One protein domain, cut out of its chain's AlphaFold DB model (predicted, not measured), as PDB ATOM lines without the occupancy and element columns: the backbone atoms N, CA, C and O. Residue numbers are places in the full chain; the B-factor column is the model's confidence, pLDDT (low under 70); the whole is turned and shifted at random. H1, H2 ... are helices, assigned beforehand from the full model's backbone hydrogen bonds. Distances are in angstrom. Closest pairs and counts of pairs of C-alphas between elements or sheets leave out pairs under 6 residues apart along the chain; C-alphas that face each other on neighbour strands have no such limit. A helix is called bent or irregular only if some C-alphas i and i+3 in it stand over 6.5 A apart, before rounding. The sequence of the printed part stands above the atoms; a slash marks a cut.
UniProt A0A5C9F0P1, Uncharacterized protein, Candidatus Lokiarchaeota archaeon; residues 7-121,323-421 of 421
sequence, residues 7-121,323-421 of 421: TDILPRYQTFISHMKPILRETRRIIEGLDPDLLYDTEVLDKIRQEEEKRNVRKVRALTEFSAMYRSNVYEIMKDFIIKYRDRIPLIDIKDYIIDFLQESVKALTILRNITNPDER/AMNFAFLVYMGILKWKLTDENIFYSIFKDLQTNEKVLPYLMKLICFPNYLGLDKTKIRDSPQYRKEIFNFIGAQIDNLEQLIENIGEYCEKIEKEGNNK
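What this domain is: This is residues 7 to 121 and 323 to 421 of the 421 residues of an uncharacterized protein of Candidatus Lokiarchaeota archaeon (UniProt A0A5C9F0P1). Three long helices run roughly along the longest axis: H1 and H5 side by side in opposite ways, with H4 packing slantwise on part of H1 and H3 folding back along H4. Toward one end H6 and H8 cross, H6 packing on H5 and H8 on H1, while H9 packs on H8 and H10 crosses H6, its residues 413 to 421 sticking out. The printed part has 214 residues with ten named helices, H1 to H10 in chain order, and no named strand; its class is all helix. It is compact, with a radius of gyration of the C-alphas of 18.5 A and spans of 55 by 40 by 39 A.

Where its parts are: Find C-alpha 7 at (-178.115, 164.040, 113.486), where H1, residues 7 to 32, begins; it runs 37.3 A to C-alpha 32 at (-171.900, 132.779, 94.076), with a kink of 26 degrees near residue 16. It is neither bent nor irregular, but only just: C-alphas 8 and 11 are 6.2 A apart. Next come H2, residues 36 to 40, H3, 43 to 55, H4, 61 to 85 and 36.5 A long, and H5, 91 to 113 and 32.7 A long. Past the cut look for H6, residues 323 to 338, H7, 346 to 350, H8, 352 to 366, and H9, 383 to 395. H10, residues 398 to 419, runs 33.1 A to C-alpha 419 at (-178.838, 136.751, 121.734). H10 is irregular, with C-alphas 399 and 402 7.6 A apart; H8 only just is, with 357 and 360 6.6 A apart.

How they stand to each other: H1, H4 and H5 form a bundle, helices packed side by side. H1 touches H5, the hub, at a shallow tilt of 14 degrees, opposite ways; look at C-alphas 14 and 113, the closest, 5.5 A apart. H4 and H5, a helical hairpin, only just touch, with 3 pairs of C-alphas within 8 A, the closest Ile 82 and Ile 94 at 6.8 A. H2 touches H5, closest at C-alphas 36 and 92, 5.2 A. H6 touches H10 at a steep tilt of 60 degrees, closest at C-alphas 337 and 408, 4.4 A. H8 and H9 touch about perpendicular, at 85 degrees, closest at C-alphas 356 and 386, 6.5 A. H7 touches no helix but is near H5. Every O i to N i+4 pair is within hydrogen-bond range in H3, H4, H5, H6, H7 and H9, against 16 of 22 in H1, 8 of 11 in H8, 16 of 18 in H10 and 0 of 1 in H2, where 2 of 2 O i to N i+3 pairs are.

The domain as a whole: The C-alphas farthest apart, Asp 37 and Asp 375, are 56.2 A apart. Residues 122 to 322 are not printed; C-alphas 121 and 323 stand 23.1 A apart across the cut. The link from H8 to H9 is long, 16 residues. Look for pLDDT under 70 at residues 55 to 63, 120 and 419 to 421.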
ATOM      1  N   THR A   7    -177.311 164.201 114.702       79.00
ATOM      2  CA  THR A   7    -178.115 164.040 113.486       79.00
ATOM      3  C   THR A   7    -177.422 164.495 112.205       79.00
ATOM      4  O   THR A   7    -177.839 164.078 111.132       79.00
ATOM      5  N   ASP A   8    -176.373 165.316 112.289       82.19
ATOM      6  CA  ASP A   8    -175.630 165.794 111.118       82.19
ATOM      7  C   ASP A   8    -174.396 164.921 110.840       82.19
ATOM      8  O   ASP A   8    -173.989 164.749 109.689       82.19
ATOM      9  N   ILE A   9    -173.794 164.360 111.895       84.94
ATOM     10  CA  ILE A   9    -172.540 163.598 111.827       84.94
ATOM     11  C   ILE A   9    -172.814 162.121 111.536       84.94
ATOM     12  O   ILE A   9    -172.163 161.541 110.663       84.94
ATOM     13  N   LEU A  10    -173.789 161.513 112.222       86.69
ATOM     14  CA  LEU A  10    -174.084 160.086 112.083       86.69
ATOM     15  C   LEU A  10    -174.457 159.697 110.639       86.69
ATOM     16  O   LEU A  10    -173.880 158.732 110.135       86.69
ATOM     17  N   PRO A  11    -175.309 160.447 109.908       86.62
ATOM     18  CA  PRO A  11    -175.601 160.115 108.515       86.62
ATOM     19  C   PRO A  11    -174.369 160.184 107.608       86.62
ATOM     20  O   PRO A  11    -174.235 159.370 106.696       86.62
ATOM     21  N   ARG A  12    -173.433 161.114 107.859       85.12
ATOM     22  CA  ARG A  12    -172.186 161.225 107.080       85.12
ATOM     23  C   ARG A  12    -171.276 160.023 107.311       85.12
ATOM     24  O   ARG A  12    -170.786 159.454 106.341       85.12
ATOM     25  N   TYR A  13    -171.127 159.595 108.566       87.62
ATOM     26  CA  TYR A  13    -170.437 158.349 108.914       87.62
ATOM     27  C   TYR A  13    -171.074 157.142 108.206       87.62
ATOM     28  O   TYR A  13    -170.404 156.386 107.502       87.62
ATOM     29  N   GLN A  14    -172.397 157.008 108.321       87.69
ATOM     30  CA  GLN A  14    -173.142 155.896 107.736       87.69
ATOM     31  C   GLN A  14    -173.135 155.902 106.208       87.69
ATOM     32  O   GLN A  14    -173.252 154.830 105.616       87.69
ATOM     33  N   THR A  15    -172.988 157.063 105.562       85.19
ATOM     34  CA  THR A  15    -172.974 157.183 104.097       85.19
ATOM     35  C   THR A  15    -171.864 156.322 103.503       85.19
ATOM     36  O   THR A  15    -172.161 155.415 102.730       85.19
ATOM     37  N   PHE A  16    -170.603 156.512 103.908       80.19
ATOM     38  CA  PHE A  16    -169.473 155.760 103.341       80.19
ATOM     39  C   PHE A  16    -169.620 154.247 103.545       80.19
ATOM     40  O   PHE A  16    -169.494 153.473 102.597       80.19
ATOM     41  N   ILE A  17    -170.005 153.825 104.751       84.69
ATOM     42  CA  ILE A  17    -170.253 152.411 105.073       84.69
ATOM     43  C   ILE A  17    -171.410 151.835 104.240       84.69
ATOM     44  O   ILE A  17    -171.340 150.705 103.749       84.69
ATOM     45  N   SER A  18    -172.464 152.623 104.023       82.69
ATOM     46  CA  SER A  18    -173.628 152.235 103.218       82.69
ATOM     47  C   SER A  18    -173.340 152.177 101.719       82.69
ATOM     48  O   SER A  18    -174.135 151.585 100.995       82.69
ATOM     49  N   HIS A  19    -172.225 152.744 101.254       83.06
ATOM     50  CA  HIS A  19    -171.744 152.589  99.880       83.06
ATOM     51  C   HIS A  19    -170.854 151.355  99.706       83.06
ATOM     52  O   HIS A  19    -170.995 150.655  98.707       83.06
ATOM     53  N   MET A  20    -170.004 151.043 100.688       87.62
ATOM     54  CA  MET A  20    -169.132 149.861 100.645       87.62
ATOM     55  C   MET A  20    -169.930 148.550 100.724       87.62
ATOM     56  O   MET A  20    -169.707 147.625  99.947       87.62
ATOM     57  N   LYS A  21    -170.921 148.479 101.624       88.38
ATOM     58  CA  LYS A  21    -171.677 147.242 101.885       88.38
ATOM     59  C   LYS A  21    -172.414 146.681 100.652       88.38
ATOM     60  O   LYS A  21    -172.337 145.472 100.439       88.38
ATOM     61  N   PRO A  22    -173.152 147.482  99.856       87.38
ATOM     62  CA  PRO A  22    -173.801 146.991  98.646       87.38
ATOM     63  C   PRO A  22    -172.820 146.429  97.625       87.38
ATOM     64  O   PRO A  22    -173.154 145.421  97.022       87.38
ATOM     65  N   ILE A  23    -171.630 147.030  97.479       88.94
ATOM     66  CA  ILE A  23    -170.608 146.560  96.534       88.94
ATOM     67  C   ILE A  23    -170.194 145.138  96.903       88.94
ATOM     68  O   ILE A  23    -170.392 144.233  96.107       88.94
ATOM     69  N   LEU A  24    -169.749 144.907  98.142       91.38
ATOM     70  CA  LEU A  24    -169.333 143.565  98.571       91.38
ATOM     71  C   LEU A  24    -170.474 142.542  98.493       91.38
ATOM     72  O   LEU A  24    -170.255 141.390  98.130       91.38
ATOM     73  N   ARG A  25    -171.709 142.954  98.809       90.88
ATOM     74  CA  ARG A  25    -172.887 142.077  98.722       90.88
ATOM     75  C   ARG A  25    -173.233 141.714  97.275       90.88
ATOM     76  O   ARG A  25    -173.635 140.580  97.026       90.88
ATOM     77  N   GLU A  26    -173.146 142.670  96.356       89.00
ATOM     78  CA  GLU A  26    -173.400 142.462  94.929       89.00
ATOM     79  C   GLU A  26    -172.311 141.575  94.324       89.00
ATOM     80  O   GLU A  26    -172.644 140.534  93.759       89.00
ATOM     81  N   THR A  27    -171.037 141.892  94.577       91.19
ATOM     82  CA  THR A  27    -169.892 141.065  94.180       91.19
ATOM     83  C   THR A  27    -170.041 139.638  94.702       91.19
ATOM     84  O   THR A  27    -169.958 138.700  93.917       91.19
ATOM     85  N   ARG A  28    -170.383 139.445  95.985       93.88
ATOM     86  CA  ARG A  28    -170.624 138.108  96.556       93.88
ATOM     87  C   ARG A  28    -171.694 137.341  95.788       93.88
ATOM     88  O   ARG A  28    -171.468 136.195  95.429       93.88
ATOM     89  N   ARG A  29    -172.837 137.974  95.505       91.81
ATOM     90  CA  ARG A  29    -173.943 137.347  94.762       91.81
ATOM     91  C   ARG A  29    -173.534 136.959  93.340       91.81
ATOM     92  O   ARG A  29    -173.989 135.937  92.832       91.81
ATOM     93  N   ILE A  30    -172.730 137.792  92.684       90.19
ATOM     94  CA  ILE A  30    -172.236 137.510  91.335       90.19
ATOM     95  C   ILE A  30    -171.274 136.325  91.369       90.19
ATOM     96  O   ILE A  30    -171.446 135.396  90.585       90.19
ATOM     97  N   ILE A  31    -170.317 136.325  92.303       91.44
ATOM     98  CA  ILE A  31    -169.362 135.228  92.459       91.44
ATOM     99  C   ILE A  31    -170.077 133.931  92.839       91.44
ATOM    100  O   ILE A  31    -169.811 132.922  92.203       91.44
ATOM    101  N   GLU A  32    -171.053 133.946  93.754       91.62
ATOM    102  CA  GLU A  32    -171.900 132.779  94.076       91.62
ATOM    103  C   GLU A  32    -172.498 132.126  92.816       91.62
ATOM    104  O   GLU A  32    -172.481 130.899  92.689       91.62
ATOM    105  N   GLY A  33    -172.979 132.937  91.869       88.50
ATOM    106  CA  GLY A  33    -173.577 132.476  90.614       88.50
ATOM    107  C   GLY A  33    -172.591 132.151  89.488       88.50
ATOM    108  O   GLY A  33    -173.030 131.678  88.441       88.50
ATOM    109  N   LEU A  34    -171.293 132.410  89.667       90.81
ATOM    110  CA  LEU A  34    -170.272 132.169  88.651       90.81
ATOM    111  C   LEU A  34    -169.861 130.692  88.632       90.81
ATOM    112  O   LEU A  34    -169.679 130.078  89.685       90.81
ATOM    113  N   ASP A  35    -169.686 130.125  87.444       88.81
ATOM    114  CA  ASP A  35    -169.062 128.810  87.293       88.81
ATOM    115  C   ASP A  35    -167.593 128.882  87.774       88.81
ATOM    116  O   ASP A  35    -166.862 129.755  87.294       88.81
ATOM    117  N   PRO A  36    -167.150 128.035  88.729       88.81
ATOM    118  CA  PRO A  36    -165.775 128.047  89.227       88.81
ATOM    119  C   PRO A  36    -164.715 127.980  88.126       88.81
ATOM    120  O   PRO A  36    -163.678 128.627  88.255       88.81
ATOM    121  N   ASP A  37    -164.977 127.266  87.029       87.69
ATOM    122  CA  ASP A  37    -164.009 127.099  85.939       87.69
ATOM    123  C   ASP A  37    -163.702 128.428  85.228       87.69
ATOM    124  O   ASP A  37    -162.596 128.644  84.727       87.69
ATOM    125  N   LEU A  38    -164.646 129.376  85.253       86.69
ATOM    126  CA  LEU A  38    -164.454 130.719  84.704       86.69
ATOM    127  C   LEU A  38    -163.484 131.570  85.531       86.69
ATOM    128  O   LEU A  38    -163.001 132.579  85.024       86.69
ATOM    129  N   LEU A  39    -163.167 131.184  86.772       85.69
ATOM    130  CA  LEU A  39    -162.160 131.874  87.587       85.69
ATOM    131  C   LEU A  39    -160.730 131.606  87.108       85.69
ATOM    132  O   LEU A  39    -159.820 132.335  87.496       85.69
ATOM    133  N   TYR A  40    -160.512 130.596  86.259       81.75
ATOM    134  CA  TYR A  40    -159.193 130.349  85.679       81.75
ATOM    135  C   TYR A  40    -158.720 131.537  84.821       81.75
ATOM    136  O   TYR A  40    -157.540 131.905  84.862       81.75
ATOM    137  N   ASP A  41    -159.653 132.160  84.092       85.62
ATOM    138  CA  ASP A  41    -159.437 133.375  83.311       85.62
ATOM    139  C   ASP A  41    -159.841 134.622  84.113       85.62
ATOM    140  O   ASP A  41    -161.013 134.985  84.231       85.62
ATOM    141  N   THR A  42    -158.845 135.333  84.638       83.06
ATOM    142  CA  THR A  42    -159.074 136.552  85.420       83.06
ATOM    143  C   THR A  42    -159.675 137.700  84.603       83.06
ATOM    144  O   THR A  42    -160.229 138.621  85.204       83.06
ATOM    145  N   GLU A  43    -159.648 137.660  83.261       87.38
ATOM    146  CA  GLU A  43    -160.332 138.663  82.428       87.38
ATOM    147  C   GLU A  43    -161.857 138.621  82.599       87.38
ATOM    148  O   GLU A  43    -162.545 139.627  82.384       87.38
ATOM    149  N   VAL A  44    -162.413 137.476  83.017       85.44
ATOM    150  CA  VAL A  44    -163.840 137.346  83.346       85.44
ATOM    151  C   VAL A  44    -164.214 138.312  84.471       85.44
ATOM    152  O   VAL A  44    -165.243 138.986  84.387       85.44
ATOM    153  N   LEU A  45    -163.351 138.459  85.480       85.50
ATOM    154  CA  LEU A  45    -163.567 139.389  86.589       85.50
ATOM    155  C   LEU A  45    -163.527 140.855  86.138       85.50
ATOM    156  O   LEU A  45    -164.335 141.659  86.605       85.50
ATOM    157  N   ASP A  46    -162.666 141.204  85.179       86.38
ATOM    158  CA  ASP A  46    -162.618 142.562  84.625       86.38
ATOM    159  C   ASP A  46    -163.882 142.900  83.822       86.38
ATOM    160  O   ASP A  46    -164.411 144.011  83.938       86.38
ATOM    161  N   LYS A  47    -164.416 141.941  83.053       88.00
ATOM    162  CA  LYS A  47    -165.688 142.104  82.326       88.00
ATOM    163  C   LYS A  47    -166.852 142.312  83.293       88.00
ATOM    164  O   LYS A  47    -167.624 143.256  83.118       88.00
ATOM    165  N   ILE A  48    -166.935 141.492  84.343       85.88
ATOM    166  CA  ILE A  48    -167.956 141.622  85.391       85.88
ATOM    167  C   ILE A  48    -167.866 143.000  86.061       85.88
ATOM    168  O   ILE A  48    -168.871 143.713  86.144       85.88
ATOM    169  N   ARG A  49    -166.664 143.419  86.474       87.88
ATOM    170  CA  ARG A  49    -166.436 144.727  87.102       87.88
ATOM    171  C   ARG A  49    -166.919 145.880  86.216       87.88
ATOM    172  O   ARG A  49    -167.628 146.768  86.690       87.88
ATOM    173  N   GLN A  50    -166.565 145.862  84.928       85.00
ATOM    174  CA  GLN A  50    -166.978 146.891  83.966       85.00
ATOM    175  C   GLN A  50    -168.502 146.933  83.775       85.00
ATOM    176  O   GLN A  50    -169.078 148.013  83.613       85.00
ATOM    177  N   GLU A  51    -169.181 145.784  83.788       83.12
ATOM    178  CA  GLU A  51    -170.644 145.733  83.734       83.12
ATOM    179  C   GLU A  51    -171.300 146.316  84.992       83.12
ATOM    180  O   GLU A  51    -172.259 147.088  84.885       83.12
ATOM    181  N   GLU A  52    -170.776 146.005  86.179       77.12
ATOM    182  CA  GLU A  52    -171.263 146.566  87.445       77.12
ATOM    183  C   GLU A  52    -171.075 148.089  87.533       77.12
ATOM    184  O   GLU A  52    -171.935 148.805  88.062       77.12
ATOM    185  N   GLU A  53    -169.968 148.612  87.002       76.00
ATOM    186  CA  GLU A  53    -169.712 150.054  86.921       76.00
ATOM    187  C   GLU A  53    -170.716 150.752  85.992       76.00
ATOM    188  O   GLU A  53    -171.304 151.770  86.373       76.00
ATOM    189  N   LYS A  54    -171.003 150.166  84.820       74.50
ATOM    190  CA  LYS A  54    -171.985 150.694  83.853       74.50
ATOM    191  C   LYS A  54    -173.407 150.755  84.419       74.50
ATOM    192  O   LYS A  54    -174.144 151.696  84.122       74.50
ATOM    193  N   ARG A  55    -173.804 149.796  85.263       65.19
ATOM    194  CA  ARG A  55    -175.141 149.767  85.897       65.19
ATOM    195  C   ARG A  55    -175.340 150.869  86.951       65.19
ATOM    196  O   ARG A  55    -176.478 151.214  87.262       65.19
ATOM    197  N   ASN A  56    -174.261 151.470  87.465       62.38
ATOM    198  CA  ASN A  56    -174.285 152.369  88.626       62.38
ATOM    199  C   ASN A  56    -174.118 153.877  88.318       62.38
ATOM    200  O   ASN A  56    -174.021 154.684  89.243       62.38
ATOM    201  N   VAL A  57    -174.164 154.296  87.048       55.47
ATOM    202  CA  VAL A  57    -173.826 155.667  86.577       55.47
ATOM    203  C   VAL A  57    -174.799 156.786  87.042       55.47
ATOM    204  O   VAL A  57    -174.591 157.960  86.755       55.47
ATOM    205  N   ARG A  58    -175.846 156.493  87.827       51.00
ATOM    206  CA  ARG A  58    -176.883 157.475  88.235       51.00
ATOM    207  C   ARG A  58    -176.689 158.137  89.619       51.00
ATOM    208  O   ARG A  58    -177.677 158.520  90.239       51.00
ATOM    209  N   LYS A  59    -175.463 158.278  90.143       53.97
ATOM    210  CA  LYS A  59    -175.209 158.855  91.491       53.97
ATOM    211  C   LYS A  59    -174.202 160.022  91.492       53.97
ATOM    212  O   LYS A  59    -173.466 160.230  90.531       53.97
ATOM    213  N   VAL A  60    -174.216 160.811  92.577       55.78
ATOM    214  CA  VAL A  60    -173.393 162.020  92.815       55.78
ATOM    215  C   VAL A  60    -171.900 161.753  92.565       55.78
ATOM    216  O   VAL A  60    -171.336 160.836  93.156       55.78
ATOM    217  N   ARG A  61    -171.248 162.598  91.748       57.94
ATOM    218  CA  ARG A  61    -169.888 162.411  91.192       57.94
ATOM    219  C   ARG A  61    -168.831 161.909  92.192       57.94
ATOM    220  O   ARG A  61    -168.200 160.894  91.931       57.94
ATOM    221  N   ALA A  62    -168.697 162.542  93.360       58.06
ATOM    222  CA  ALA A  62    -167.687 162.163  94.359       58.06
ATOM    223  C   ALA A  62    -167.951 160.799  95.037       58.06
ATOM    224  O   ALA A  62    -167.017 160.077  95.379       58.06
ATOM    225  N   LEU A  63    -169.221 160.419  95.228       67.50
ATOM    226  CA  LEU A  63    -169.586 159.097  95.759       67.50
ATOM    227  C   LEU A  63    -169.431 158.009  94.691       67.50
ATOM    228  O   LEU A  63    -169.121 156.864  95.018       67.50
ATOM    229  N   THR A  64    -169.622 158.373  93.424       71.06
ATOM    230  CA  THR A  64    -169.387 157.499  92.272       71.06
ATOM    231  C   THR A  64    -167.901 157.173  92.125       71.06
ATOM    232  O   THR A  64    -167.569 156.004  91.970       71.06
ATOM    233  N   GLU A  65    -167.015 158.161  92.274       76.56
ATOM    234  CA  GLU A  65    -165.556 157.961  92.260       76.56
ATOM    235  C   GLU A  65    -165.095 157.031  93.394       76.56
ATOM    236  O   GLU A  65    -164.421 156.038  93.130       76.56
ATOM    237  N   PHE A  66    -165.536 157.274  94.637       77.69
ATOM    238  CA  PHE A  66    -165.231 156.387  95.770       77.69
ATOM    239  C   PHE A  66    -165.752 154.958  95.552       77.69
ATOM    240  O   PHE A  66    -165.046 153.992  95.820       77.69
ATOM    241  N   SER A  67    -166.976 154.811  95.033       80.31
ATOM    242  CA  SER A  67    -167.570 153.492  94.776       80.31
ATOM    243  C   SER A  67    -166.834 152.731  93.668       80.31
ATOM    244  O   SER A  67    -166.664 151.520  93.776       80.31
ATOM    245  N   ALA A  68    -166.403 153.421  92.607       81.38
ATOM    246  CA  ALA A  68    -165.642 152.823  91.510       81.38
ATOM    247  C   ALA A  68    -164.253 152.372  91.978       81.38
ATOM    248  O   ALA A  68    -163.870 151.228  91.760       81.38
ATOM    249  N   MET A  69    -163.547 153.242  92.701       85.81
ATOM    250  CA  MET A  69    -162.261 152.940  93.328       85.81
ATOM    251  C   MET A  69    -162.359 151.731  94.267       85.81
ATOM    252  O   MET A  69    -161.609 150.771  94.117       85.81
ATOM    253  N   TYR A  70    -163.334 151.735  95.183       86.00
ATOM    254  CA  TYR A  70    -163.552 150.636  96.124       86.00
ATOM    255  C   TYR A  70    -163.847 149.317  95.402       86.00
ATOM    256  O   TYR A  70    -163.257 148.292  95.730       86.00
ATOM    257  N   ARG A  71    -164.711 149.341  94.376       88.00
ATOM    258  CA  ARG A  71    -164.996 148.157  93.554       88.00
ATOM    259  C   ARG A  71    -163.739 147.650  92.852       88.00
ATOM    260  O   ARG A  71    -163.498 146.451  92.870       88.00
ATOM    261  N   SER A  72    -162.936 148.539  92.269       88.44
ATOM    262  CA  SER A  72    -161.682 148.147  91.625       88.44
ATOM    263  C   SER A  72    -160.775 147.399  92.599       88.44
ATOM    264  O   SER A  72    -160.342 146.299  92.283       88.44
ATOM    265  N   ASN A  73    -160.588 147.928  93.810       89.44
ATOM    266  CA  ASN A  73    -159.755 147.288  94.828       89.44
ATOM    267  C   ASN A  73    -160.268 145.890  95.217       89.44
ATOM    268  O   ASN A  73    -159.468 144.973  95.365       89.44
ATOM    269  N   VAL A  74    -161.589 145.704  95.345       91.75
ATOM    270  CA  VAL A  74    -162.189 144.389  95.642       91.75
ATOM    271  C   VAL A  74    -161.828 143.361  94.567       91.75
ATOM    272  O   VAL A  74    -161.381 142.263  94.893       91.75
ATOM    273  N   TYR A  75    -161.990 143.715  93.291       91.81
ATOM    274  CA  TYR A  75    -161.699 142.797  92.189       91.81
ATOM    275  C   TYR A  75    -160.203 142.533  92.006       91.81
ATOM    276  O   TYR A  75    -159.840 141.395  91.726       91.81
ATOM    277  N   GLU A  76    -159.335 143.534  92.189       92.06
ATOM    278  CA  GLU A  76    -157.880 143.317  92.148       92.06
ATOM    279  C   GLU A  76    -157.433 142.322  93.226       92.06
ATOM    280  O   GLU A  76    -156.753 141.351  92.917       92.06
ATOM    281  N   ILE A  77    -157.913 142.473  94.465       93.00
ATOM    282  CA  ILE A  77    -157.583 141.541  95.556       93.00
ATOM    283  C   ILE A  77    -158.048 140.116  95.250       93.00
ATOM    284  O   ILE A  77    -157.319 139.155  95.497       93.00
ATOM    285  N   MET A  78    -159.254 139.962  94.697       93.44
ATOM    286  CA  MET A  78    -159.745 138.652  94.272       93.44
ATOM    287  C   MET A  78    -158.863 138.046  93.180       93.44
ATOM    288  O   MET A  78    -158.531 136.866  93.266       93.44
ATOM    289  N   LYS A  79    -158.464 138.836  92.172       93.88
ATOM    290  CA  LYS A  79    -157.568 138.379  91.101       93.88
ATOM    291  C   LYS A  79    -156.229 137.918  91.665       93.88
ATOM    292  O   LYS A  79    -155.802 136.811  91.348       93.88
ATOM    293  N   ASP A  80    -155.618 138.713  92.538       93.31
ATOM    294  CA  ASP A  80    -154.346 138.373  93.178       93.31
ATOM    295  C   ASP A  80    -154.447 137.068  93.978       93.31
ATOM    296  O   ASP A  80    -153.571 136.204  93.889       93.31
ATOM    297  N   PHE A  81    -155.544 136.882  94.719       93.44
ATOM    298  CA  PHE A  81    -155.810 135.646  95.449       93.44
ATOM    299  C   PHE A  81    -155.964 134.447  94.503       93.44
ATOM    300  O   PHE A  81    -155.291 133.432  94.679       93.44
ATOM    301  N   ILE A  82    -156.778 134.568  93.453       92.62
ATOM    302  CA  ILE A  82    -156.984 133.493  92.473       92.62
ATOM    303  C   ILE A  82    -155.664 133.117  91.797       92.62
ATOM    304  O   ILE A  82    -155.308 131.944  91.776       92.62
ATOM    305  N   ILE A  83    -154.898 134.089  91.294       93.12
ATOM    306  CA  ILE A  83    -153.610 133.843  90.623       93.12
ATOM    307  C   ILE A  83    -152.642 133.117  91.558       93.12
ATOM    308  O   ILE A  83    -151.944 132.196  91.137       93.12
ATOM    309  N   LYS A  84    -152.614 133.505  92.835       93.44
ATOM    310  CA  LYS A  84    -151.725 132.911  93.835       93.44
ATOM    311  C   LYS A  84    -152.076 131.455  94.170       93.44
ATOM    312  O   LYS A  84    -151.170 130.689  94.507       93.44
ATOM    313  N   TYR A  85    -153.356 131.077  94.109       92.88
ATOM    314  CA  TYR A  85    -153.843 129.797  94.640       92.88
ATOM    315  C   TYR A  85    -154.439 128.831  93.607       92.88
ATOM    316  O   TYR A  85    -154.540 127.646  93.919       92.88
ATOM    317  N   ARG A  86    -154.761 129.269  92.381       89.38
ATOM    318  CA  ARG A  86    -155.406 128.436  91.338       89.38
ATOM    319  C   ARG A  86    -154.630 127.182  90.942       89.38
ATOM    320  O   ARG A  86    -155.237 126.207  90.519       89.38
ATOM    321  N   ASP A  87    -153.309 127.193  91.119       90.81
ATOM    322  CA  ASP A  87    -152.443 126.042  90.830       90.81
ATOM    323  C   ASP A  87    -152.244 125.124  92.053       90.81
ATOM    324  O   ASP A  87    -151.558 124.106  91.970       90.81
ATOM    325  N   ARG A  88    -152.785 125.502  93.221       92.75
ATOM    326  CA  ARG A  88    -152.549 124.834  94.513       92.75
ATOM    327  C   ARG A  88    -153.806 124.223  95.116       92.75
ATOM    328  O   ARG A  88    -153.699 123.209  95.796       92.75
ATOM    329  N   ILE A  89    -154.961 124.846  94.904       92.94
ATOM    330  CA  ILE A  89    -156.253 124.387  95.416       92.94
ATOM    331  C   ILE A  89    -157.323 124.453  94.315       92.94
ATOM    332  O   ILE A  89    -157.212 125.287  93.412       92.94
ATOM    333  N   PRO A  90    -158.347 123.581  94.366       93.88
ATOM    334  CA  PRO A  90    -159.463 123.601  93.426       93.88
ATOM    335  C   PRO A  90    -160.133 124.978  93.308       93.88
ATOM    336  O   PRO A  90    -160.339 125.675  94.300       93.88
ATOM    337  N   LEU A  91    -160.543 125.353  92.090       91.31
ATOM    338  CA  LEU A  91    -161.208 126.640  91.827       91.31
ATOM    339  C   LEU A  91    -162.535 126.793  92.586       91.31
ATOM    340  O   LEU A  91    -162.904 127.910  92.944       91.31
ATOM    341  N   ILE A  92    -163.236 125.684  92.854       92.88
ATOM    342  CA  ILE A  92    -164.440 125.680  93.695       92.88
ATOM    343  C   ILE A  92    -164.121 126.111  95.132       92.88
ATOM    344  O   ILE A  92    -164.822 126.960  95.670       92.88
ATOM    345  N   ASP A  93    -163.013 125.638  95.704       94.06
ATOM    346  CA  ASP A  93    -162.610 126.012  97.059       94.06
ATOM    347  C   ASP A  93    -162.179 127.485  97.101       94.06
ATOM    348  O   ASP A  93    -162.571 128.226  97.997       94.06
ATOM    349  N   ILE A  94    -161.437 127.959  96.088       92.62
ATOM    350  CA  ILE A  94    -161.083 129.387  95.946       92.62
ATOM    351  C   ILE A  94    -162.337 130.259  95.898       92.62
ATOM    352  O   ILE A  94    -162.397 131.304  96.552       92.62
ATOM    353  N   LYS A  95    -163.331 129.841  95.112       94.69
ATOM    354  CA  LYS A  95    -164.616 130.525  95.003       94.69
ATOM    355  C   LYS A  95    -165.312 130.593  96.363       94.69
ATOM    356  O   LYS A  95    -165.740 131.679  96.755       94.69
ATOM    357  N   ASP A  96    -165.397 129.471  97.072       94.62
ATOM    358  CA  ASP A  96    -166.051 129.386  98.378       94.62
ATOM    359  C   ASP A  96    -165.337 130.269  99.415       94.62
ATOM    360  O   ASP A  96    -165.991 131.081 100.075       94.62
ATOM    361  N   TYR A  97    -163.997 130.260  99.452       95.94
ATOM    362  CA  TYR A  97    -163.215 131.182 100.285       95.94
ATOM    363  C   TYR A  97    -163.527 132.653  99.985       95.94
ATOM    364  O   TYR A  97    -163.771 133.436 100.903       95.94
ATOM    365  N   ILE A  98    -163.568 133.056  98.709       95.31
ATOM    366  CA  ILE A  98    -163.904 134.439  98.330       95.31
ATOM    367  C   ILE A  98    -165.314 134.810  98.818       95.31
ATOM    368  O   ILE A  98    -165.518 135.913  99.333       95.31
ATOM    369  N   ILE A  99    -166.289 133.910  98.670       95.69
ATOM    370  CA  ILE A  99    -167.676 134.132  99.102       95.69
ATOM    371  C   ILE A  99    -167.755 134.321 100.620       95.69
ATOM    372  O   ILE A  99    -168.457 135.233 101.082       95.69
ATOM    373  N   ASP A 100    -167.028 133.507 101.379       96.25
ATOM    374  CA  ASP A 100    -166.971 133.584 102.837       96.25
ATOM    375  C   ASP A 100    -166.271 134.865 103.304       96.25
ATOM    376  O   ASP A 100    -166.833 135.618 104.108       96.25
ATOM    377  N   PHE A 101    -165.131 135.217 102.706       96.94
ATOM    378  CA  PHE A 101    -164.418 136.458 103.017       96.94
ATOM    379  C   PHE A 101    -165.248 137.715 102.714       96.94
ATOM    380  O   PHE A 101    -165.235 138.685 103.489       96.94
ATOM    381  N   LEU A 102    -166.024 137.708 101.622       95.81
ATOM    382  CA  LEU A 102    -166.979 138.777 101.314       95.81
ATOM    383  C   LEU A 102    -168.119 138.823 102.340       95.81
ATOM    384  O   LEU A 102    -168.541 139.910 102.747       95.81
ATOM    385  N   GLN A 103    -168.623 137.668 102.781       95.75
ATOM    386  CA  GLN A 103    -169.689 137.592 103.777       95.75
ATOM    387  C   GLN A 103    -169.245 138.147 105.136       95.75
ATOM    388  O   GLN A 103    -169.987 138.917 105.753       95.75
ATOM    389  N   GLU A 104    -168.046 137.794 105.595       95.50
ATOM    390  CA  GLU A 104    -167.408 138.362 106.789       95.50
ATOM    391  C   GLU A 104    -167.297 139.888 106.690       95.50
ATOM    392  O   GLU A 104    -167.767 140.617 107.568       95.50
ATOM    393  N   SER A 105    -166.800 140.385 105.556       95.31
ATOM    394  CA  SER A 105    -166.671 141.819 105.279       95.31
ATOM    395  C   SER A 105    -168.014 142.554 105.312       95.31
ATOM    396  O   SER A 105    -168.137 143.643 105.884       95.31
ATOM    397  N   VAL A 106    -169.074 141.937 104.783       94.38
ATOM    398  CA  VAL A 106    -170.443 142.465 104.874       94.38
ATOM    399  C   VAL A 106    -170.951 142.475 106.320       94.38
ATOM    400  O   VAL A 106    -171.633 143.434 106.713       94.38
ATOM    401  N   LYS A 107    -170.645 141.452 107.130       93.62
ATOM    402  CA  LYS A 107    -170.999 141.414 108.561       93.62
ATOM    403  C   LYS A 107    -170.285 142.531 109.327       93.62
ATOM    404  O   LYS A 107    -170.964 143.291 110.019       93.62
ATOM    405  N   ALA A 108    -168.978 142.706 109.129       93.69
ATOM    406  CA  ALA A 108    -168.190 143.769 109.753       93.69
ATOM    407  C   ALA A 108    -168.765 145.166 109.447       93.69
ATOM    408  O   ALA A 108    -169.106 145.927 110.356       93.69
ATOM    409  N   LEU A 109    -169.015 145.466 108.165       92.88
ATOM    410  CA  LEU A 109    -169.653 146.722 107.749       92.88
ATOM    411  C   LEU A 109    -171.063 146.896 108.327       92.88
ATOM    412  O   LEU A 109    -171.508 148.018 108.556       92.88
ATOM    413  N   THR A 110    -171.796 145.804 108.556       92.56
ATOM    414  CA  THR A 110    -173.136 145.866 109.153       92.56
ATOM    415  C   THR A 110    -173.086 146.314 110.608       92.56
ATOM    416  O   THR A 110    -173.933 147.124 110.998       92.56
ATOM    417  N   ILE A 111    -172.111 145.821 111.375       92.12
ATOM    418  CA  ILE A 111    -171.870 146.249 112.756       92.12
ATOM    419  C   ILE A 111    -171.424 147.708 112.771       92.12
ATOM    420  O   ILE A 111    -172.075 148.523 113.417       92.12
ATOM    421  N   LEU A 112    -170.407 148.070 111.980       92.62
ATOM    422  CA  LEU A 112    -169.914 149.448 111.891       92.62
ATOM    423  C   LEU A 112    -171.030 150.435 111.515       92.62
ATOM    424  O   LEU A 112    -171.176 151.482 112.135       92.62
ATOM    425  N   ARG A 113    -171.903 150.093 110.561       90.62
ATOM    426  CA  ARG A 113    -173.033 150.959 110.179       90.62
ATOM    427  C   ARG A 113    -174.005 151.219 111.332       90.62
ATOM    428  O   ARG A 113    -174.551 152.318 111.443       90.62
ATOM    429  N   ASN A 114    -174.252 150.193 112.142       88.31
ATOM    430  CA  ASN A 114    -175.239 150.206 113.221       88.31
ATOM    431  C   ASN A 114    -174.544 150.276 114.588       88.31
ATOM    432  O   ASN A 114    -175.082 149.798 115.584       88.31
ATOM    433  N   ILE A 115    -173.344 150.864 114.631       89.31
ATOM    434  CA  ILE A 115    -172.533 150.939 115.844       89.31
ATOM    435  C   ILE A 115    -173.229 151.754 116.940       89.31
ATOM    436  O   ILE A 115    -172.937 151.592 118.119       89.31
ATOM    437  N   THR A 116    -174.169 152.620 116.553       87.06
ATOM    438  CA  THR A 116    -174.924 153.494 117.445       87.06
ATOM    439  C   THR A 116    -176.324 153.822 116.908       87.06
ATOM    440  O   THR A 116    -176.644 153.508 115.760       87.06
ATOM    441  N   ASN A 117    -177.169 154.432 117.748       79.19
ATOM    442  CA  ASN A 117    -178.559 154.777 117.456       79.19
ATOM    443  C   ASN A 117    -178.700 156.278 117.106       79.19
ATOM    444  O   ASN A 117    -178.108 157.122 117.784       79.19
ATOM    445  N   PRO A 118    -179.475 156.645 116.067       73.38
ATOM    446  CA  PRO A 118    -179.868 158.038 115.835       73.38
ATOM    447  C   PRO A 118    -180.725 158.643 116.962       73.38
ATOM    448  O   PRO A 118    -180.634 159.848 117.190       73.38
ATOM    449  N   ASP A 119    -181.534 157.835 117.652       70.06
ATOM    450  CA  ASP A 119    -182.337 158.225 118.815       70.06
ATOM    451  C   ASP A 119    -181.572 157.843 120.096       70.06
ATOM    452  O   ASP A 119    -181.437 156.666 120.439       70.06
ATOM    453  N   GLU A 120    -181.007 158.838 120.789       68.00
ATOM    454  CA  GLU A 120    -180.093 158.662 121.935       68.00
ATOM    455  C   GLU A 120    -180.726 157.927 123.142       68.00
ATOM    456  O   GLU A 120    -180.031 157.601 124.102       68.00
ATOM    457  N   ARG A 121    -182.027 157.613 123.101       73.06
ATOM    458  CA  ARG A 121    -182.788 156.958 124.182       73.06
ATOM    459  C   ARG A 121    -182.263 155.588 124.612       73.06
ATOM    460  O   ARG A 121    -182.528 155.183 125.736       73.06
ATOM    461  N   ALA A 323    -159.203 161.118 120.812       93.25
ATOM    462  CA  ALA A 323    -160.372 160.748 120.034       93.25
ATOM    463  C   ALA A 323    -159.998 159.846 118.844       93.25
ATOM    464  O   ALA A 323    -160.651 158.832 118.607       93.25
ATOM    465  N   MET A 324    -158.935 160.151 118.098       91.81
ATOM    466  CA  MET A 324    -158.563 159.286 116.981       91.81
ATOM    467  C   MET A 324    -158.145 157.896 117.461       91.81
ATOM    468  O   MET A 324    -158.586 156.918 116.868       91.81
ATOM    469  N   ASN A 325    -157.378 157.794 118.549       94.06
ATOM    470  CA  ASN A 325    -156.993 156.499 119.110       94.06
ATOM    471  C   ASN A 325    -158.207 155.667 119.526       94.06
ATOM    472  O   ASN A 325    -158.319 154.506 119.143       94.06
ATOM    473  N   PHE A 326    -159.180 156.264 120.214       95.81
ATOM    474  CA  PHE A 326    -160.420 155.568 120.564       95.81
ATOM    475  C   PHE A 326    -161.222 155.150 119.325       95.81
ATOM    476  O   PHE A 326    -161.724 154.030 119.265       95.81
ATOM    477  N   ALA A 327    -161.341 156.020 118.317       94.75
ATOM    478  CA  ALA A 327    -162.038 155.692 117.076       94.75
ATOM    479  C   ALA A 327    -161.343 154.551 116.320       94.75
ATOM    480  O   ALA A 327    -162.013 153.650 115.816       94.75
ATOM    481  N   PHE A 328    -160.013 154.584 116.268       94.12
ATOM    482  CA  PHE A 328    -159.184 153.567 115.641       94.12
ATOM    483  C   PHE A 328    -159.315 152.222 116.356       94.12
ATOM    484  O   PHE A 328    -159.634 151.233 115.706       94.12
ATOM    485  N   LEU A 329    -159.171 152.195 117.682       95.94
ATOM    486  CA  LEU A 329    -159.332 150.997 118.510       95.94
ATOM    487  C   LEU A 329    -160.714 150.353 118.324       95.94
ATOM    488  O   LEU A 329    -160.814 149.152 118.092       95.94
ATOM    489  N   VAL A 330    -161.784 151.153 118.348       96.12
ATOM    490  CA  VAL A 330    -163.153 150.668 118.105       96.12
ATOM    491  C   VAL A 330    -163.300 150.084 116.699       96.12
ATOM    492  O   VAL A 330    -163.863 149.003 116.531       96.12
ATOM    493  N   TYR A 331    -162.812 150.797 115.682       94.94
ATOM    494  CA  TYR A 331    -162.894 150.354 114.293       94.94
ATOM    495  C   TYR A 331    -162.113 149.055 114.076       94.94
ATOM    496  O   TYR A 331    -162.678 148.079 113.590       94.94
ATOM    497  N   MET A 332    -160.850 149.017 114.502       94.12
ATOM    498  CA  MET A 332    -159.972 147.860 114.356       94.12
ATOM    499  C   MET A 332    -160.445 146.661 115.171       94.12
ATOM    500  O   MET A 332    -160.427 145.553 114.647       94.12
ATOM    501  N   GLY A 333    -160.933 146.860 116.398       94.88
ATOM    502  CA  GLY A 333    -161.464 145.773 117.221       94.88
ATOM    503  C   GLY A 333    -162.698 145.110 116.604       94.88
ATOM    504  O   GLY A 333    -162.799 143.887 116.581       94.88
ATOM    505  N   ILE A 334    -163.608 145.891 116.001       94.75
ATOM    506  CA  ILE A 334    -164.760 145.332 115.268       94.75
ATOM    507  C   ILE A 334    -164.306 144.546 114.034       94.75
ATOM    508  O   ILE A 334    -164.885 143.503 113.724       94.75
ATOM    509  N   LEU A 335    -163.298 145.043 113.315       94.06
ATOM    510  CA  LEU A 335    -162.759 144.332 112.160       94.06
ATOM    511  C   LEU A 335    -162.076 143.029 112.584       94.06
ATOM    512  O   LEU A 335    -162.420 141.996 112.029       94.06
ATOM    513  N   LYS A 336    -161.200 143.056 113.597       92.81
ATOM    514  CA  LYS A 336    -160.530 141.866 114.156       92.81
ATOM    515  C   LYS A 336    -161.535 140.827 114.656       92.81
ATOM    516  O   LYS A 336    -161.309 139.635 114.522       92.81
ATOM    517  N   TRP A 337    -162.666 141.273 115.197       93.81
ATOM    518  CA  TRP A 337    -163.737 140.378 115.627       93.81
ATOM    519  C   TRP A 337    -164.484 139.700 114.474       93.81
ATOM    520  O   TRP A 337    -164.847 138.530 114.570       93.81
ATOM    521  N   LYS A 338    -164.808 140.445 113.409       93.81
ATOM    522  CA  LYS A 338    -165.691 139.948 112.337       93.81
ATOM    523  C   LYS A 338    -164.959 139.410 111.114       93.81
ATOM    524  O   LYS A 338    -165.611 138.756 110.302       93.81
ATOM    525  N   LEU A 339    -163.677 139.711 110.968       93.25
ATOM    526  CA  LEU A 339    -162.831 139.266 109.871       93.25
ATOM    527  C   LEU A 339    -161.807 138.287 110.418       93.25
ATOM    528  O   LEU A 339    -161.125 138.586 111.395       93.25
ATOM    529  N   THR A 340    -161.695 137.137 109.768       89.38
ATOM    530  CA  THR A 340    -160.602 136.204 110.036       89.38
ATOM    531  C   THR A 340    -159.256 136.821 109.650       89.38
ATOM    532  O   THR A 340    -159.180 137.680 108.768       89.38
ATOM    533  N   ASP A 341    -158.174 136.350 110.272       85.50
ATOM    534  CA  ASP A 341    -156.813 136.799 109.937       85.50
ATOM    535  C   ASP A 341    -156.413 136.446 108.492       85.50
ATOM    536  O   ASP A 341    -155.542 137.090 107.908       85.50
ATOM    537  N   GLU A 342    -157.088 135.465 107.887       89.62
ATOM    538  CA  GLU A 342    -156.897 135.042 106.495       89.62
ATOM    539  C   GLU A 342    -157.735 135.851 105.493       89.62
ATOM    540  O   GLU A 342    -157.566 135.699 104.280       89.62
ATOM    541  N   ASN A 343    -158.628 136.725 105.970       93.25
ATOM    542  CA  ASN A 343    -159.540 137.453 105.105       93.25
ATOM    543  C   ASN A 343    -158.785 138.398 104.159       93.25
ATOM    544  O   ASN A 343    -158.235 139.429 104.559       93.25
ATOM    545  N   ILE A 344    -158.828 138.082 102.865       92.69
ATOM    546  CA  ILE A 344    -158.084 138.807 101.825       92.69
ATOM    547  C   ILE A 344    -158.493 140.281 101.690       92.69
ATOM    548  O   ILE A 344    -157.699 141.100 101.233       92.69
ATOM    549  N   PHE A 345    -159.706 140.649 102.117       93.19
ATOM    550  CA  PHE A 345    -160.211 142.021 102.035       93.19
ATOM    551  C   PHE A 345    -159.831 142.883 103.240       93.19
ATOM    552  O   PHE A 345    -160.128 144.080 103.244       93.19
ATOM    553  N   TYR A 346    -159.153 142.325 104.251       90.00
ATOM    554  CA  TYR A 346    -158.765 143.062 105.457       90.00
ATOM    555  C   TYR A 346    -157.939 144.320 105.143       90.00
ATOM    556  O   TYR A 346    -158.115 145.369 105.768       90.00
ATOM    557  N   SER A 347    -157.092 144.251 104.114       86.94
ATOM    558  CA  SER A 347    -156.261 145.364 103.646       86.94
ATOM    559  C   SER A 347    -157.074 146.569 103.158       86.94
ATOM    560  O   SER A 347    -156.684 147.703 103.430       86.94
ATOM    561  N   ILE A 348    -158.242 146.364 102.535       87.00
ATOM    562  CA  ILE A 348    -159.117 147.459 102.075       87.00
ATOM    563  C   ILE A 348    -159.601 148.305 103.256       87.00
ATOM    564  O   ILE A 348    -159.740 149.526 103.146       87.00
ATOM    565  N   PHE A 349    -159.870 147.663 104.393       85.88
ATOM    566  CA  PHE A 349    -160.326 148.354 105.595       85.88
ATOM    567  C   PHE A 349    -159.207 149.128 106.292       85.88
ATOM    568  O   PHE A 349    -159.501 150.106 106.977       85.88
ATOM    569  N   LYS A 350    -157.951 148.709 106.104       84.38
ATOM    570  CA  LYS A 350    -156.749 149.386 106.609       84.38
ATOM    571  C   LYS A 350    -156.211 150.458 105.657       84.38
ATOM    572  O   LYS A 350    -155.369 151.254 106.069       84.38
ATOM    573  N   ASP A 351    -156.689 150.493 104.415       83.62
ATOM    574  CA  ASP A 351    -156.253 151.466 103.421       83.62
ATOM    575  C   ASP A 351    -156.505 152.912 103.882       83.62
ATOM    576  O   ASP A 351    -157.549 153.247 104.459       83.62
ATOM    577  N   LEU A 352    -155.538 153.788 103.601       79.69
ATOM    578  CA  LEU A 352    -155.562 155.184 104.029       79.69
ATOM    579  C   LEU A 352    -156.785 155.926 103.475       79.69
ATOM    580  O   LEU A 352    -157.377 156.738 104.185       79.69
ATOM    581  N   GLN A 353    -157.215 155.633 102.243       78.25
ATOM    582  CA  GLN A 353    -158.362 156.305 101.632       78.25
ATOM    583  C   GLN A 353    -159.667 155.903 102.321       78.25
ATOM    584  O   GLN A 353    -160.534 156.753 102.525       78.25
ATOM    585  N   THR A 354    -159.807 154.638 102.726       78.69
ATOM    586  CA  THR A 354    -160.947 154.172 103.530       78.69
ATOM    587  C   THR A 354    -160.930 154.826 104.915       78.69
ATOM    588  O   THR A 354    -161.923 155.429 105.342       78.69
ATOM    589  N   ASN A 355    -159.780 154.790 105.590       83.06
ATOM    590  CA  ASN A 355    -159.605 155.329 106.937       83.06
ATOM    591  C   ASN A 355    -159.857 156.843 107.005       83.06
ATOM    592  O   ASN A 355    -160.600 157.301 107.875       83.06
ATOM    593  N   GLU A 356    -159.369 157.620 106.033       81.38
ATOM    594  CA  GLU A 356    -159.601 159.069 105.926       81.38
ATOM    595  C   GLU A 356    -161.073 159.466 105.743       81.38
ATOM    596  O   GLU A 356    -161.436 160.629 105.983       81.38
ATOM    597  N   LYS A 357    -161.923 158.537 105.297       81.38
ATOM    598  CA  LYS A 357    -163.360 158.771 105.117       81.38
ATOM    599  C   LYS A 357    -164.183 158.299 106.304       81.38
ATOM    600  O   LYS A 357    -165.177 158.949 106.600       81.38
ATOM    601  N   VAL A 358    -163.802 157.210 106.971       85.31
ATOM    602  CA  VAL A 358    -164.608 156.595 108.041       85.31
ATOM    603  C   VAL A 358    -164.219 157.117 109.425       85.31
ATOM    604  O   VAL A 358    -165.078 157.607 110.167       85.31
ATOM    605  N   LEU A 359    -162.929 157.055 109.768       89.50
ATOM    606  CA  LEU A 359    -162.441 157.329 111.121       89.50
ATOM    607  C   LEU A 359    -162.677 158.771 111.591       89.50
ATOM    608  O   LEU A 359    -163.073 158.934 112.743       89.50
ATOM    609  N   PRO A 360    -162.570 159.825 110.756       88.31
ATOM    610  CA  PRO A 360    -162.817 161.185 111.233       88.31
ATOM    611  C   PRO A 360    -164.252 161.434 111.699       88.31
ATOM    612  O   PRO A 360    -164.473 162.190 112.644       88.31
ATOM    613  N   TYR A 361    -165.248 160.798 111.073       89.25
ATOM    614  CA  TYR A 361    -166.623 160.917 111.559       89.25
ATOM    615  C   TYR A 361    -166.836 160.089 112.822       89.25
ATOM    616  O   TYR A 361    -167.496 160.575 113.737       89.25
ATOM    617  N   LEU A 362    -166.240 158.894 112.916       91.81
ATOM    618  CA  LEU A 362    -166.278 158.097 114.144       91.81
ATOM    619  C   LEU A 362    -165.637 158.850 115.318       91.81
ATOM    620  O   LEU A 362    -166.251 158.951 116.376       91.81
ATOM    621  N   MET A 363    -164.479 159.477 115.092       91.62
ATOM    622  CA  MET A 363    -163.787 160.364 116.030       91.62
ATOM    623  C   MET A 363    -164.694 161.501 116.524       91.62
ATOM    624  O   MET A 363    -164.749 161.791 117.715       91.62
ATOM    625  N   LYS A 364    -165.468 162.137 115.636       90.06
ATOM    626  CA  LYS A 364    -166.432 163.170 116.051       90.06
ATOM    627  C   LYS A 364    -167.601 162.602 116.858       90.06
ATOM    628  O   LYS A 364    -168.066 163.272 117.781       90.06
ATOM    629  N   LEU A 365    -168.087 161.404 116.520       90.44
ATOM    630  CA  LEU A 365    -169.186 160.744 117.235       90.44
ATOM    631  C   LEU A 365    -168.783 160.390 118.675       90.44
ATOM    632  O   LEU A 365    -169.502 160.724 119.614       90.44
ATOM    633  N   ILE A 366    -167.611 159.798 118.889       92.19
ATOM    634  CA  ILE A 366    -167.161 159.407 120.239       92.19
ATOM    635  C   ILE A 366    -166.889 160.596 121.173       92.19
ATOM    636  O   ILE A 366    -166.839 160.420 122.386       92.19
ATOM    637  N   CYS A 367    -166.725 161.812 120.648       90.62
ATOM    638  CA  CYS A 367    -166.520 162.997 121.482       90.62
ATOM    639  C   CYS A 367    -167.810 163.501 122.139       90.62
ATOM    640  O   CYS A 367    -167.749 164.371 123.003       90.62
ATOM    641  N   PHE A 368    -168.988 162.985 121.769       87.31
ATOM    642  CA  PHE A 368    -170.240 163.448 122.368       87.31
ATOM    643  C   PHE A 368    -170.291 163.208 123.894       87.31
ATOM    644  O   PHE A 368    -169.658 162.274 124.391       87.31
ATOM    645  N   PRO A 369    -171.058 164.026 124.649       84.25
ATOM    646  CA  PRO A 369    -171.073 164.019 126.119       84.25
ATOM    647  C   PRO A 369    -171.270 162.650 126.776       84.25
ATOM    648  O   PRO A 369    -170.643 162.368 127.797       84.25
ATOM    649  N   ASN A 370    -172.116 161.812 126.177       85.94
ATOM    650  CA  ASN A 370    -172.465 160.494 126.705       85.94
ATOM    651  C   ASN A 370    -171.383 159.427 126.433       85.94
ATOM    652  O   ASN A 370    -171.384 158.374 127.065       85.94
ATOM    653  N   TYR A 371    -170.439 159.707 125.531       89.88
ATOM    654  CA  TYR A 371    -169.267 158.879 125.244       89.88
ATOM    655  C   TYR A 371    -168.062 159.431 126.022       89.88
ATOM    656  O   TYR A 371    -168.101 159.398 127.252       89.88
ATOM    657  N   LEU A 372    -167.046 159.985 125.343       90.88
ATOM    658  CA  LEU A 372    -165.846 160.544 125.982       90.88
ATOM    659  C   LEU A 372    -166.084 161.886 126.684       90.88
ATOM    660  O   LEU A 372    -165.340 162.257 127.596       90.88
ATOM    661  N   GLY A 373    -167.088 162.651 126.247       87.75
ATOM    662  CA  GLY A 373    -167.331 163.999 126.759       87.75
ATOM    663  C   GLY A 373    -166.177 164.971 126.511       87.75
ATOM    664  O   GLY A 373    -165.824 165.746 127.400       87.75
ATOM    665  N   LEU A 374    -165.605 164.930 125.306       90.00
ATOM    666  CA  LEU A 374    -164.591 165.875 124.841       90.00
ATOM    667  C   LEU A 374    -165.227 166.980 123.993       90.00
ATOM    668  O   LEU A 374    -166.262 166.797 123.351       90.00
ATOM    669  N   ASP A 375    -164.597 168.150 123.957       83.88
ATOM    670  CA  ASP A 375    -165.100 169.251 123.144       83.88
ATOM    671  C   ASP A 375    -164.848 168.993 121.651       83.88
ATOM    672  O   ASP A 375    -163.796 169.317 121.102       83.88
ATOM    673  N   LYS A 376    -165.854 168.448 120.963       83.19
ATOM    674  CA  LYS A 376    -165.803 168.201 119.516       83.19
ATOM    675  C   LYS A 376    -165.519 169.452 118.677       83.19
ATOM    676  O   LYS A 376    -165.084 169.318 117.541       83.19
ATOM    677  N   THR A 377    -165.766 170.663 119.191       81.12
ATOM    678  CA  THR A 377    -165.473 171.902 118.446       81.12
ATOM    679  C   THR A 377    -163.975 172.180 118.347       81.12
ATOM    680  O   THR A 377    -163.539 172.921 117.468       81.12
ATOM    681  N   LYS A 378    -163.178 171.532 119.205       80.19
ATOM    682  CA  LYS A 378    -161.717 171.547 119.157       80.19
ATOM    683  C   LYS A 378    -161.142 170.561 118.133       80.19
ATOM    684  O   LYS A 378    -159.937 170.608 117.890       80.19
ATOM    685  N   ILE A 379    -161.978 169.725 117.501       83.06
ATOM    686  CA  ILE A 379    -161.503 168.740 116.531       83.06
ATOM    687  C   ILE A 379    -160.975 169.418 115.265       83.06
ATOM    688  O   ILE A 379    -161.700 170.162 114.600       83.06
ATOM    689  N   ARG A 380    -159.727 169.113 114.888       79.50
ATOM    690  CA  ARG A 380    -159.161 169.523 113.595       79.50
ATOM    691  C   ARG A 380    -159.342 168.397 112.591       79.50
ATOM    692  O   ARG A 380    -158.933 167.270 112.828       79.50
ATOM    693  N   ASP A 381    -159.962 168.720 111.463       73.88
ATOM    694  CA  ASP A 381    -160.433 167.718 110.506       73.88
ATOM    695  C   ASP A 381    -159.989 168.005 109.058       73.88
ATOM    696  O   ASP A 381    -160.701 167.699 108.095       73.88
ATOM    697  N   SER A 382    -158.821 168.638 108.894       80.81
ATOM    698  CA  SER A 382    -158.243 168.902 107.574       80.81
ATOM    699  C   SER A 382    -157.607 167.632 106.982       80.81
ATOM    700  O   SER A 382    -157.077 166.811 107.732       80.81
ATOM    701  N   PRO A 383    -157.605 167.457 105.645       77.94
ATOM    702  CA  PRO A 383    -157.005 166.280 105.009       77.94
ATOM    703  C   PRO A 383    -155.531 166.059 105.374       77.94
ATOM    704  O   PRO A 383    -155.127 164.932 105.629       77.94
ATOM    705  N   GLN A 384    -154.742 167.135 105.450       77.50
ATOM    706  CA  GLN A 384    -153.326 167.065 105.824       77.50
ATOM    707  C   GLN A 384    -153.140 166.514 107.243       77.50
ATOM    708  O   GLN A 384    -152.350 165.603 107.463       77.50
ATOM    709  N   TYR A 385    -153.931 167.019 108.191       75.62
ATOM    710  CA  TYR A 385    -153.842 166.610 109.587       75.62
ATOM    711  C   TYR A 385    -154.299 165.161 109.805       75.62
ATOM    712  O   TYR A 385    -153.719 164.437 110.607       75.62
ATOM    713  N   ARG A 386    -155.301 164.701 109.040       77.25
ATOM    714  CA  ARG A 386    -155.730 163.292 109.049       77.25
ATOM    715  C   ARG A 386    -154.588 162.358 108.652       77.25
ATOM    716  O   ARG A 386    -154.335 161.394 109.364       77.25
ATOM    717  N   LYS A 387    -153.888 162.666 107.554       79.00
ATOM    718  CA  LYS A 387    -152.742 161.878 107.069       79.00
ATOM    719  C   LYS A 387    -151.644 161.765 108.110       79.00
ATOM    720  O   LYS A 387    -151.141 160.673 108.349       79.00
ATOM    721  N   GLU A 388    -151.298 162.889 108.732       76.44
ATOM    722  CA  GLU A 388    -150.292 162.930 109.791       76.44
ATOM    723  C   GLU A 388    -150.687 162.008 110.945       76.44
ATOM    724  O   GLU A 388    -149.927 161.101 111.276       76.44
ATOM    725  N   ILE A 389    -151.900 162.154 111.491       77.56
ATOM    726  CA  ILE A 389    -152.368 161.302 112.592       77.56
ATOM    727  C   ILE A 389    -152.349 159.814 112.213       77.56
ATOM    728  O   ILE A 389    -151.873 159.005 113.007       77.56
ATOM    729  N   PHE A 390    -152.836 159.432 111.027       79.00
ATOM    730  CA  PHE A 390    -152.874 158.017 110.633       79.00
ATOM    731  C   PHE A 390    -151.486 157.403 110.480       79.00
ATOM    732  O   PHE A 390    -151.274 156.281 110.935       79.00
ATOM    733  N   ASN A 391    -150.537 158.138 109.898       79.38
ATOM    734  CA  ASN A 391    -149.157 157.671 109.787       79.38
ATOM    735  C   ASN A 391    -148.543 157.415 111.169       79.38
ATOM    736  O   ASN A 391    -147.840 156.427 111.360       79.38
ATOM    737  N   PHE A 392    -148.837 158.281 112.139       76.88
ATOM    738  CA  PHE A 392    -148.313 158.142 113.492       76.88
ATOM    739  C   PHE A 392    -148.947 156.998 114.281       76.88
ATOM    740  O   PHE A 392    -148.216 156.238 114.911       76.88
ATOM    741  N   ILE A 393    -150.269 156.825 114.198       79.69
ATOM    742  CA  ILE A 393    -150.944 155.663 114.798       79.69
ATOM    743  C   ILE A 393    -150.375 154.368 114.208       79.69
ATOM    744  O   ILE A 393    -150.057 153.444 114.948       79.69
ATOM    745  N   GLY A 394    -150.174 154.316 112.886       76.62
ATOM    746  CA  GLY A 394    -149.561 153.160 112.228       76.62
ATOM    747  C   GLY A 394    -148.135 152.867 112.709       76.62
ATOM    748  O   GLY A 394    -147.780 151.706 112.869       76.62
ATOM    749  N   ALA A 395    -147.332 153.899 112.985       76.44
ATOM    750  CA  ALA A 395    -145.953 153.748 113.457       76.44
ATOM    751  C   ALA A 395    -145.831 153.259 114.912       76.44
ATOM    752  O   ALA A 395    -144.743 152.869 115.326       76.44
ATOM    753  N   GLN A 396    -146.912 153.313 115.693       80.94
ATOM    754  CA  GLN A 396    -146.949 152.887 117.097       80.94
ATOM    755  C   GLN A 396    -148.067 151.873 117.359       80.94
ATOM    756  O   GLN A 396    -148.591 151.793 118.469       80.94
ATOM    757  N   ILE A 397    -148.453 151.113 116.331       82.81
ATOM    758  CA  ILE A 397    -149.586 150.191 116.416       82.81
ATOM    759  C   ILE A 397    -149.357 149.063 117.427       82.81
ATOM    760  O   ILE A 397    -150.315 148.638 118.067       82.81
ATOM    761  N   ASP A 398    -148.103 148.662 117.639       88.44
ATOM    762  CA  ASP A 398    -147.703 147.643 118.615       88.44
ATOM    763  C   ASP A 398    -148.162 148.014 120.038       88.44
ATOM    764  O   ASP A 398    -148.593 147.157 120.804       88.44
ATOM    765  N   ASN A 399    -148.196 149.312 120.372       89.38
ATOM    766  CA  ASN A 399    -148.687 149.793 121.670       89.38
ATOM    767  C   ASN A 399    -150.203 149.601 121.851       89.38
ATOM    768  O   ASN A 399    -150.721 149.807 122.948       89.38
ATOM    769  N   LEU A 400    -150.937 149.287 120.782       93.50
ATOM    770  CA  LEU A 400    -152.396 149.179 120.748       93.50
ATOM    771  C   LEU A 400    -152.879 147.771 120.378       93.50
ATOM    772  O   LEU A 400    -154.074 147.504 120.502       93.50
ATOM    773  N   GLU A 401    -151.992 146.884 119.928       93.06
ATOM    774  CA  GLU A 401    -152.345 145.574 119.375       93.06
ATOM    775  C   GLU A 401    -153.129 144.718 120.375       93.06
ATOM    776  O   GLU A 401    -154.255 144.314 120.081       93.06
ATOM    777  N   GLN A 402    -152.615 144.573 121.601       94.25
ATOM    778  CA  GLN A 402    -153.296 143.834 122.670       94.25
ATOM    779  C   GLN A 402    -154.696 144.397 122.968       94.25
ATOM    780  O   GLN A 402    -155.644 143.657 123.221       94.25
ATOM    781  N   LEU A 403    -154.870 145.722 122.911       95.12
ATOM    782  CA  LEU A 403    -156.188 146.328 123.105       95.12
ATOM    783  C   LEU A 403    -157.138 146.023 121.954       95.12
ATOM    784  O   LEU A 403    -158.320 145.802 122.202       95.12
ATOM    785  N   ILE A 404    -156.654 146.013 120.712       95.12
ATOM    786  CA  ILE A 404    -157.470 145.659 119.544       95.12
ATOM    787  C   ILE A 404    -158.012 144.234 119.697       95.12
ATOM    788  O   ILE A 404    -159.201 144.012 119.446       95.12
ATOM    789  N   GLU A 405    -157.178 143.301 120.153       94.25
ATOM    790  CA  GLU A 405    -157.582 141.920 120.433       94.25
ATOM    791  C   GLU A 405    -158.642 141.857 121.535       94.25
ATOM    792  O   GLU A 405    -159.742 141.346 121.306       94.25
ATOM    793  N   ASN A 406    -158.382 142.491 122.680       95.50
ATOM    794  CA  ASN A 406    -159.313 142.492 123.807       95.50
ATOM    795  C   ASN A 406    -160.664 143.146 123.465       95.50
ATOM    796  O   ASN A 406    -161.713 142.734 123.965       95.50
ATOM    797  N   ILE A 407    -160.680 144.173 122.608       95.69
ATOM    798  CA  ILE A 407    -161.928 144.765 122.102       95.69
ATOM    799  C   ILE A 407    -162.692 143.751 121.253       95.69
ATOM    800  O   ILE A 407    -163.920 143.694 121.344       95.69
ATOM    801  N   GLY A 408    -161.991 142.971 120.429       93.12
ATOM    802  CA  GLY A 408    -162.600 141.927 119.616       93.12
ATOM    803  C   GLY A 408    -163.308 140.873 120.473       93.12
ATOM    804  O   GLY A 408    -164.488 140.590 120.255       93.12
ATOM    805  N   GLU A 409    -162.637 140.386 121.517       94.19
ATOM    806  CA  GLU A 409    -163.218 139.467 122.507       94.19
ATOM    807  C   GLU A 409    -164.414 140.091 123.243       94.19
ATOM    808  O   GLU A 409    -165.470 139.473 123.422       94.19
ATOM    809  N   TYR A 410    -164.291 141.363 123.631       95.38
ATOM    810  CA  TYR A 410    -165.376 142.083 124.287       95.38
ATOM    811  C   TYR A 410    -166.595 142.259 123.367       95.38
ATOM    812  O   TYR A 410    -167.736 142.165 123.824       95.38
ATOM    813  N   CYS A 411    -166.391 142.446 122.060       93.00
ATOM    814  CA  CYS A 411    -167.484 142.483 121.091       93.00
ATOM    815  C   CYS A 411    -168.232 141.146 121.012       93.00
ATOM    816  O   CYS A 411    -169.466 141.138 120.959       93.00
ATOM    817  N   GLU A 412    -167.517 140.020 121.064       90.62
ATOM    818  CA  GLU A 412    -168.133 138.693 121.102       90.62
ATOM    819  C   GLU A 412    -169.013 138.517 122.348       90.62
ATOM    820  O   GLU A 412    -170.138 138.012 122.266       90.62
ATOM    821  N   LYS A 413    -168.543 139.007 123.501       91.12
ATOM    822  CA  LYS A 413    -169.328 139.025 124.741       91.12
ATOM    823  C   LYS A 413    -170.616 139.841 124.589       91.12
ATOM    824  O   LYS A 413    -171.683 139.367 124.983       91.12
ATOM    825  N   ILE A 414    -170.541 141.028 123.980       90.06
ATOM    826  CA  ILE A 414    -171.715 141.877 123.716       90.06
ATOM    827  C   ILE A 414    -172.759 141.134 122.867       90.06
ATOM    828  O   ILE A 414    -173.949 141.194 123.176       90.06
ATOM    829  N   GLU A 415    -172.334 140.432 121.813       86.81
ATOM    830  CA  GLU A 415    -173.240 139.698 120.917       86.81
ATOM    831  C   GLU A 415    -173.917 138.514 121.625       86.81
ATOM    832  O   GLU A 415    -175.129 138.333 121.497       86.81
ATOM    833  N   LYS A 416    -173.170 137.753 122.439       87.69
ATOM    834  CA  LYS A 416    -173.718 136.640 123.238       87.69
ATOM    835  C   LYS A 416    -174.777 137.109 124.240       87.69
ATOM    836  O   LYS A 416    -175.805 136.457 124.396       87.69
ATOM    837  N   GLU A 417    -174.563 138.250 124.891       85.00
ATOM    838  CA  GLU A 417    -175.545 138.847 125.809       85.00
ATOM    839  C   GLU A 417    -176.816 139.324 125.092       85.00
ATOM    840  O   GLU A 417    -177.903 139.272 125.668       85.00
ATOM    841  N   GLY A 418    -176.685 139.792 123.847       70.50
ATOM    842  CA  GLY A 418    -177.809 140.238 123.024       70.50
ATOM    843  C   GLY A 418    -178.689 139.096 122.513       70.50
ATOM    844  O   GLY A 418    -179.894 139.278 122.419       70.50
ATOM    845  N   ASN A 419    -178.106 137.927 122.228       63.91
ATOM    846  CA  ASN A 419    -178.838 136.751 121.734       63.91
ATOM    847  C   ASN A 419    -179.566 135.957 122.838       63.91
ATOM    848  O   ASN A 419    -180.410 135.122 122.527       63.91
ATOM    849  N   ASN A 420    -179.237 136.200 124.111       51.09
ATOM    850  CA  ASN A 420    -179.866 135.562 125.278       51.09
ATOM    851  C   ASN A 420    -181.037 136.377 125.868       51.09
ATOM    852  O   ASN A 420    -181.579 136.001 126.910       51.09
ATOM    853  N   LYS A 421    -181.400 137.499 125.237       46.56
ATOM    854  CA  LYS A 421    -182.588 138.309 125.535       46.56
ATOM    855  C   LYS A 421    -183.583 138.175 124.394       46.56
ATOM    856  O   LYS A 421    -184.795 138.209 124.698       46.56
TER     857      LYS A 421